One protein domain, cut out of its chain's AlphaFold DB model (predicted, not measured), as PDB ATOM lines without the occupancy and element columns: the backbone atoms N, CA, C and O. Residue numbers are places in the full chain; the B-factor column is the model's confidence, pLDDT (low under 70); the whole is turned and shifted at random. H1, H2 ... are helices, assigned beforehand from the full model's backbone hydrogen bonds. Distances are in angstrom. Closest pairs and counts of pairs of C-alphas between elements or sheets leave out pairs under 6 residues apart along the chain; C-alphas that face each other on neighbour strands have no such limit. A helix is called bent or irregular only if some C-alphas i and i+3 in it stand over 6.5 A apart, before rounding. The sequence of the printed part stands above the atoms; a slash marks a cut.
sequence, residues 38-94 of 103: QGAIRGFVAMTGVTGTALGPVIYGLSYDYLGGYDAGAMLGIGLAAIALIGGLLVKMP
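What this domain is: This is residues 38 to 94 of the 103 residues of an uncharacterized protein of Anaerolineaceae bacterium (UniProt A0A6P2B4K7). Two long helices form an open, flat V: the bent H1 comes in along one side, a tight link turns the chain at the closed end, and H2 runs back along the other side. They meet only near the closed end, through H1b and the first residues of H2; residues 38 to 55 and 78 to 94 stand free, with a gap between them. The printed part has 57 residues with two named helices, H1 then H2, and no named strand; the class is all helix. It is loose, with a radius of gyration of the C-alphas of 14.6 A, and spans 44 by 24 by 9 A.

How they stand to each other: H1, residues 38 to 67, was assigned by its hydrogen bonds as one helix but is bent: C-alphas 54 and 57 are 6.6 A apart. Its arms, H1a, residues 38 to 54, and H1b, residues 57 to 67, stand at a shallow tilt of 30 degrees. H1b touches H2, residues 71 to 90, which takes part with residues 71 to 74 alone; the closest C-alphas are those of Tyr 60 and Gly 73, 5.1 A apart. H1b and H2 run opposite ways at a steep tilt of 50 degrees. H1a and H2 are apart. In H1a, H1b and H2 every O i to N i+4 pair is within hydrogen-bond range.

Where its parts are: H1a begins at C-alpha 38, (86.051, 89.023, 112.891), and is 24.2 A long from first to last C-alpha. H1b measures 14.9 A and ends at C-alpha 67, (81.109, 116.417, 144.440). H2 measures 28.3 A and ends at C-alpha 90, (91.015, 85.462, 135.129).

The domain as a whole: The two C-alphas farthest apart, those of Gly 68 and Pro 94, are 44.6 A apart. The printed part has no cut, and the link from H1 to H2 is tight, with 3 residues. The mean pLDDT of the printed part is 92.7, and no printed residue is under 70.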
ATOM      1  N   GLN A  38      85.246  87.916 112.373       85.75
ATOM      2  CA  GLN A  38      86.051  89.023 112.891       85.75
ATOM      3  C   GLN A  38      85.325  90.371 112.818       85.75
ATOM      4  O   GLN A  38      85.443  91.174 113.740       85.75
ATOM      5  N   GLY A  39      84.564  90.616 111.747       88.12
ATOM      6  CA  GLY A  39      83.805  91.858 111.579       88.12
ATOM      7  C   GLY A  39      82.724  92.037 112.646       88.12
ATOM      8  O   GLY A  39      82.619  93.110 113.230       88.12
ATOM      9  N   ALA A  40      81.977  90.973 112.964       90.50
ATOM     10  CA  ALA A  40      80.948  91.005 114.004       90.50
ATOM     11  C   ALA A  40      81.556  91.253 115.396       90.50
ATOM     12  O   ALA A  40      81.054  92.083 116.150       90.50
ATOM     13  N   ILE A  41      82.674  90.587 115.706       89.94
ATOM     14  CA  ILE A  41      83.370  90.741 116.990       89.94
ATOM     15  C   ILE A  41      83.932  92.157 117.132       89.94
ATOM     16  O   ILE A  41      83.641  92.835 118.115       89.94
ATOM     17  N   ARG A  42      84.688  92.639 116.136       89.12
ATOM     18  CA  ARG A  42      85.247  93.999 116.163       89.12
ATOM     19  C   ARG A  42      84.157  95.063 116.190       89.12
ATOM     20  O   ARG A  42      84.320  96.057 116.884       89.12
ATOM     21  N   GLY A  43      83.049  94.846 115.482       92.12
ATOM     22  CA  GLY A  43      81.893  95.736 115.519       92.12
ATOM     23  C   GLY A  43      81.321  95.867 116.929       92.12
ATOM     24  O   GLY A  43      81.156  96.980 117.418       92.12
ATOM     25  N   PHE A  44      81.092  94.744 117.615       93.69
ATOM     26  CA  PHE A  44      80.606  94.751 118.997       93.69
ATOM     27  C   PHE A  44      81.586  95.449 119.952       93.69
ATOM     28  O   PHE A  44      81.188  96.325 120.718       93.69
ATOM     29  N   VAL A  45      82.879  95.126 119.861       91.44
ATOM     30  CA  VAL A  45      83.930  95.759 120.675       91.44
ATOM     31  C   VAL A  45      83.978  97.269 120.432       91.44
ATOM     32  O   VAL A  45      83.979  98.049 121.385       91.44
ATOM     33  N   ALA A  46      83.937  97.707 119.174       92.44
ATOM     34  CA  ALA A  46      83.922  99.125 118.835       92.44
ATOM     35  C   ALA A  46      82.689  99.838 119.413       92.44
ATOM     36  O   ALA A  46      82.832 100.912 119.993       92.44
ATOM     37  N   MET A  47      81.497  99.231 119.337       96.00
ATOM     38  CA  MET A  47      80.284  99.790 119.952       96.00
ATOM     39  C   MET A  47      80.436  99.951 121.467       96.00
ATOM     40  O   MET A  47      80.075 100.998 122.011       96.00
ATOM     41  N   THR A  48      81.001  98.954 122.155       92.88
ATOM     42  CA  THR A  48      81.269  99.072 123.598       92.88
ATOM     43  C   THR A  48      82.263 100.195 123.905       92.88
ATOM     44  O   THR A  48      82.032 100.970 124.834       92.88
ATOM     45  N   GLY A  49      83.303 100.361 123.079       93.00
ATOM     46  CA  GLY A  49      84.259 101.464 123.195       93.00
ATOM     47  C   GLY A  49      83.600 102.833 123.020       93.00
ATOM     48  O   GLY A  49      83.745 103.698 123.883       93.00
ATOM     49  N   VAL A  50      82.805 103.013 121.959       95.69
ATOM     50  CA  VAL A  50      82.061 104.260 121.701       95.69
ATOM     51  C   VAL A  50      81.119 104.585 122.860       95.69
ATOM     52  O   VAL A  50      81.083 105.724 123.323       95.69
ATOM     53  N   THR A  51      80.423 103.577 123.388       95.50
ATOM     54  CA  THR A  51      79.534 103.735 124.549       95.50
ATOM     55  C   THR A  51      80.309 104.250 125.764       95.50
ATOM     56  O   THR A  51      79.893 105.223 126.389       95.50
ATOM     57  N   GLY A  52      81.477 103.671 126.056       92.31
ATOM     58  CA  GLY A  52      82.359 104.152 127.123       92.31
ATOM     59  C   GLY A  52      82.812 105.600 126.916       92.31
ATOM     60  O   GLY A  52      82.742 106.405 127.846       92.31
ATOM     61  N   THR A  53      83.210 105.969 125.692       93.50
ATOM     62  CA  THR A  53      83.635 107.348 125.385       93.50
ATOM     63  C   THR A  53      82.504 108.367 125.503       93.50
ATOM     64  O   THR A  53      82.755 109.494 125.916       93.50
ATOM     65  N   ALA A  54      81.262 107.975 125.204       95.94
ATOM     66  CA  ALA A  54      80.093 108.832 125.383       95.94
ATOM     67  C   ALA A  54      79.742 109.026 126.869       95.94
ATOM     68  O   ALA A  54      79.359 110.121 127.278       95.94
ATOM     69  N   LEU A  55      79.907 107.980 127.687       95.19
ATOM     70  CA  LEU A  55      79.630 108.034 129.125       95.19
ATOM     71  C   LEU A  55      80.679 108.831 129.911       95.19
ATOM     72  O   LEU A  55      80.331 109.462 130.906       95.19
ATOM     73  N   GLY A  56      81.941 108.829 129.471       93.44
ATOM     74  CA  GLY A  56      83.048 109.494 130.166       93.44
ATOM     75  C   GLY A  56      82.752 110.952 130.548       93.44
ATOM     76  O   GLY A  56      82.719 111.258 131.740       93.44
ATOM     77  N   PRO A  57      82.478 111.854 129.584       94.94
ATOM     78  CA  PRO A  57      82.183 113.257 129.873       94.94
ATOM     79  C   PRO A  57      80.990 113.452 130.811       94.94
ATOM     80  O   PRO A  57      81.037 114.326 131.669       94.94
ATOM     81  N   VAL A  58      79.947 112.623 130.687       95.44
ATOM     82  CA  VAL A  58      78.765 112.689 131.561       95.44
ATOM     83  C   VAL A  58      79.151 112.358 133.000       95.44
ATOM     84  O   VAL A  58      78.833 113.115 133.907       95.44
ATOM     85  N   ILE A  59      79.890 111.268 133.217       94.88
ATOM     86  CA  ILE A  59      80.342 110.860 134.554       94.88
ATOM     87  C   ILE A  59      81.241 111.934 135.180       94.88
ATOM     88  O   ILE A  59      81.053 112.285 136.343       94.88
ATOM     89  N   TYR A  60      82.201 112.473 134.424       94.75
ATOM     90  CA  TYR A  60      83.094 113.521 134.926       94.75
ATOM     91  C   TYR A  60      82.368 114.853 135.164       94.75
ATOM     92  O   TYR A  60      82.693 115.543 136.128       94.75
ATOM     93  N   GLY A  61      81.369 115.190 134.342       95.38
ATOM     94  CA  GLY A  61      80.496 116.346 134.553       95.38
ATOM     95  C   GLY A  61      79.709 116.222 135.855       95.38
ATOM     96  O   GLY A  61      79.834 117.074 136.725       95.38
ATOM     97  N   LEU A  62      79.017 115.096 136.055       95.56
ATOM     98  CA  LEU A  62      78.264 114.833 137.289       95.56
ATOM     99  C   LEU A  62      79.176 114.762 138.524       95.56
ATOM    100  O   LEU A  62      78.789 115.216 139.598       95.56
ATOM    101  N   SER A  63      80.391 114.217 138.387       96.25
ATOM    102  CA  SER A  63      81.394 114.222 139.461       96.25
ATOM    103  C   SER A  63      81.695 115.649 139.915       96.25
ATOM    104  O   SER A  63      81.694 115.930 141.111       96.25
ATOM    105  N   TYR A  64      81.918 116.554 138.966       96.12
ATOM    106  CA  TYR A  64      82.201 117.947 139.278       96.12
ATOM    107  C   TYR A  64      80.976 118.666 139.853       96.12
ATOM    108  O   TYR A  64      81.091 119.326 140.884       96.12
ATOM    109  N   ASP A  65      79.804 118.483 139.241       96.06
ATOM    110  CA  ASP A  65      78.569 119.174 139.625       96.06
ATOM    111  C   ASP A  65      78.088 118.796 141.033       96.06
ATOM    112  O   ASP A  65      77.629 119.660 141.781       96.06
ATOM    113  N   TYR A  66      78.199 117.518 141.422       95.56
ATOM    114  CA  TYR A  66      77.707 117.041 142.721       95.56
ATOM    115  C   TYR A  66      78.777 116.944 143.810       95.56
ATOM    116  O   TYR A  66      78.452 117.130 144.982       95.56
ATOM    117  N   LEU A  67      80.030 116.627 143.462       94.12
ATOM    118  CA  LEU A  67      81.109 116.417 144.440       94.12
ATOM    119  C   LEU A  67      82.139 117.555 144.454       94.12
ATOM    120  O   LEU A  67      83.041 117.544 145.288       94.12
ATOM    121  N   GLY A  68      82.007 118.544 143.563       91.81
ATOM    122  CA  GLY A  68      82.881 119.717 143.509       91.81
ATOM    123  C   GLY A  68      84.282 119.434 142.960       91.81
ATOM    124  O   GLY A  68      85.172 120.270 143.107       91.81
ATOM    125  N   GLY A  69      84.503 118.267 142.345       93.62
ATOM    126  CA  GLY A  69      85.809 117.865 141.830       93.62
ATOM    127  C   GLY A  69      85.767 116.649 140.903       93.62
ATOM    128  O   GLY A  69      84.749 115.970 140.758       93.62
ATOM    129  N   TYR A  70      86.902 116.359 140.268       93.06
ATOM    130  CA  TYR A  70      87.045 115.249 139.316       93.06
ATOM    131  C   TYR A  70      87.590 113.963 139.944       93.06
ATOM    132  O   TYR A  70      87.614 112.928 139.279       93.06
ATOM    133  N   ASP A  71      88.001 114.010 141.213       93.44
ATOM    134  CA  ASP A  71      88.647 112.886 141.896       93.44
ATOM    135  C   ASP A  71      87.738 111.657 141.967       93.44
ATOM    136  O   ASP A  71      88.183 110.536 141.727       93.44
ATOM    137  N   ALA A  72      86.440 111.856 142.220       93.56
ATOM    138  CA  ALA A  72      85.475 110.762 142.274       93.56
ATOM    139  C   ALA A  72      85.266 110.102 140.900       93.56
ATOM    140  O   ALA A  72      85.286 108.874 140.798       93.56
ATOM    141  N   GLY A  73      85.139 110.899 139.834       94.69
ATOM    142  CA  GLY A  73      85.100 110.402 138.456       94.69
ATOM    143  C   GLY A  73      86.379 109.651 138.066       94.69
ATOM    144  O   GLY A  73      86.308 108.575 137.467       94.69
ATOM    145  N   ALA A  74      87.543 110.161 138.478       93.56
ATOM    146  CA  ALA A  74      88.830 109.507 138.261       93.56
ATOM    147  C   ALA A  74      88.935 108.171 139.013       93.56
ATOM    148  O   ALA A  74      89.314 107.162 138.415       93.56
ATOM    149  N   MET A  75      88.539 108.122 140.289       95.25
ATOM    150  CA  MET A  75      88.514 106.888 141.083       95.25
ATOM    151  C   MET A  75      87.567 105.839 140.498       95.25
ATOM    152  O   MET A  75      87.925 104.662 140.450       95.25
ATOM    153  N   LEU A  76      86.392 106.246 140.008       95.50
ATOM    154  CA  LEU A  76      85.478 105.344 139.307       95.50
ATOM    155  C   LEU A  76      86.150 104.749 138.061       95.50
ATOM    156  O   LEU A  76      86.116 103.535 137.862       95.50
ATOM    157  N   GLY A  77      86.799 105.589 137.248       93.75
ATOM    158  CA  GLY A  77      87.538 105.148 136.063       93.75
ATOM    159  C   GLY A  77      88.648 104.147 136.395       93.75
ATOM    160  O   GLY A  77      88.756 103.109 135.742       93.75
ATOM    161  N   ILE A  78      89.422 104.410 137.453       95.19
ATOM    162  CA  ILE A  78      90.452 103.491 137.962       95.19
ATOM    163  C   ILE A  78      89.824 102.163 138.401       95.19
ATOM    164  O   ILE A  78      90.342 101.101 138.059       95.19
ATOM    165  N   GLY A  79      88.692 102.202 139.108       96.94
ATOM    166  CA  GLY A  79      87.963 101.004 139.527       96.94
ATOM    167  C   GLY A  79      87.498 100.151 138.343       96.94
ATOM    168  O   GLY A  79      87.721  98.942 138.329       96.94
ATOM    169  N   LEU A  80      86.920 100.774 137.312       94.62
ATOM    170  CA  LEU A  80      86.499 100.079 136.090       94.62
ATOM    171  C   LEU A  80      87.689  99.464 135.340       94.62
ATOM    172  O   LEU A  80      87.610  98.315 134.900       94.62
ATOM    173  N   ALA A  81      88.808 100.187 135.241       93.06
ATOM    174  CA  ALA A  81      90.035  99.668 134.638       93.06
ATOM    175  C   ALA A  81      90.610  98.481 135.431       93.06
ATOM    176  O   ALA A  81      91.031  97.489 134.836       93.06
ATOM    177  N   ALA A  82      90.576  98.537 136.765       96.19
ATOM    178  CA  ALA A  82      91.008  97.439 137.624       96.19
ATOM    179  C   ALA A  82      90.125  96.194 137.451       96.19
ATOM    180  O   ALA A  82      90.647  95.085 137.342       96.19
ATOM    181  N   ILE A  83      88.801  96.363 137.353       96.12
ATOM    182  CA  ILE A  83      87.873  95.258 137.068       96.12
ATOM    183  C   ILE A  83      88.188  94.630 135.706       96.12
ATOM    184  O   ILE A  83      88.260  93.405 135.606       96.12
ATOM    185  N   ALA A  84      88.419  95.444 134.671       92.12
ATOM    186  CA  ALA A  84      88.786  94.950 133.346       92.12
ATOM    187  C   ALA A  84      90.118  94.179 133.363       92.12
ATOM    188  O   ALA A  84      90.216  93.110 132.761       92.12
ATOM    189  N   LEU A  85      91.118  94.677 134.099       93.50
ATOM    190  CA  LEU A  85      92.406  94.006 134.277       93.50
ATOM    191  C   LEU A  85      92.246  92.654 134.982       93.50
ATOM    192  O   LEU A  85      92.743  91.644 134.492       93.50
ATOM    193  N   ILE A  86      91.523  92.619 136.104       96.00
ATOM    194  CA  ILE A  86      91.266  91.385 136.856       96.00
ATOM    195  C   ILE A  86      90.498  90.390 135.983       96.00
ATOM    196  O   ILE A  86      90.884  89.228 135.896       96.00
ATOM    197  N   GLY A  87      89.457  90.844 135.280       94.12
ATOM    198  CA  GLY A  87      88.711  90.018 134.333       94.12
ATOM    199  C   GLY A  87      89.616  89.429 133.250       94.12
ATOM    200  O   GLY A  87      89.570  88.227 133.008       94.12
ATOM    201  N   GLY A  88      90.496  90.241 132.660       90.50
ATOM    202  CA  GLY A  88      91.467  89.789 131.662       90.50
ATOM    203  C   GLY A  88      92.452  88.743 132.192       90.50
ATOM    204  O   GLY A  88      92.756  87.788 131.485       90.50
ATOM    205  N   LEU A  89      92.905  88.878 133.441       91.38
ATOM    206  CA  LEU A  89      93.804  87.910 134.084       91.38
ATOM    207  C   LEU A  89      93.105  86.593 134.458       91.38
ATOM    208  O   LEU A  89      93.747  85.546 134.493       91.38
ATOM    209  N   LEU A  90      91.804  86.639 134.753       94.00
ATOM    210  CA  LEU A  90      91.015  85.462 135.129       94.00
ATOM    211  C   LEU A  90      90.449  84.704 133.920       94.00
ATOM    212  O   LEU A  90      90.179  83.503 134.016       94.00
ATOM    213  N   VAL A  91      90.244  85.381 132.787       89.69
ATOM    214  CA  VAL A  91      89.755  84.749 131.559       89.69
ATOM    215  C   VAL A  91      90.818  83.795 131.016       89.69
ATOM    216  O   VAL A  91      91.941  84.179 130.699       89.69
ATOM    217  N   LYS A  92      90.439  82.522 130.863       81.00
ATOM    218  CA  LYS A  92      91.290  81.526 130.207       81.00
ATOM    219  C   LYS A  92      91.465  81.894 128.740       81.00
ATOM    220  O   LYS A  92      90.483  82.090 128.025       81.00
ATOM    221  N   MET A  93      92.718  81.939 128.297       74.88
ATOM    222  CA  MET A  93      93.050  82.206 126.906       74.88
ATOM    223  C   MET A  93      92.427  81.117 126.012       74.88
ATOM    224  O   MET A  93      92.636  79.929 126.281       74.88
ATOM    225  N   PRO A  94      91.638  81.482 124.983       70.38
ATOM    226  CA  PRO A  94      91.145  80.520 124.009       70.38
ATOM    227  C   PRO A  94      92.319  79.761 123.370       70.38
ATOM    228  O   PRO A  94      93.353  80.384 123.114       70.38
TER     229      PRO A  94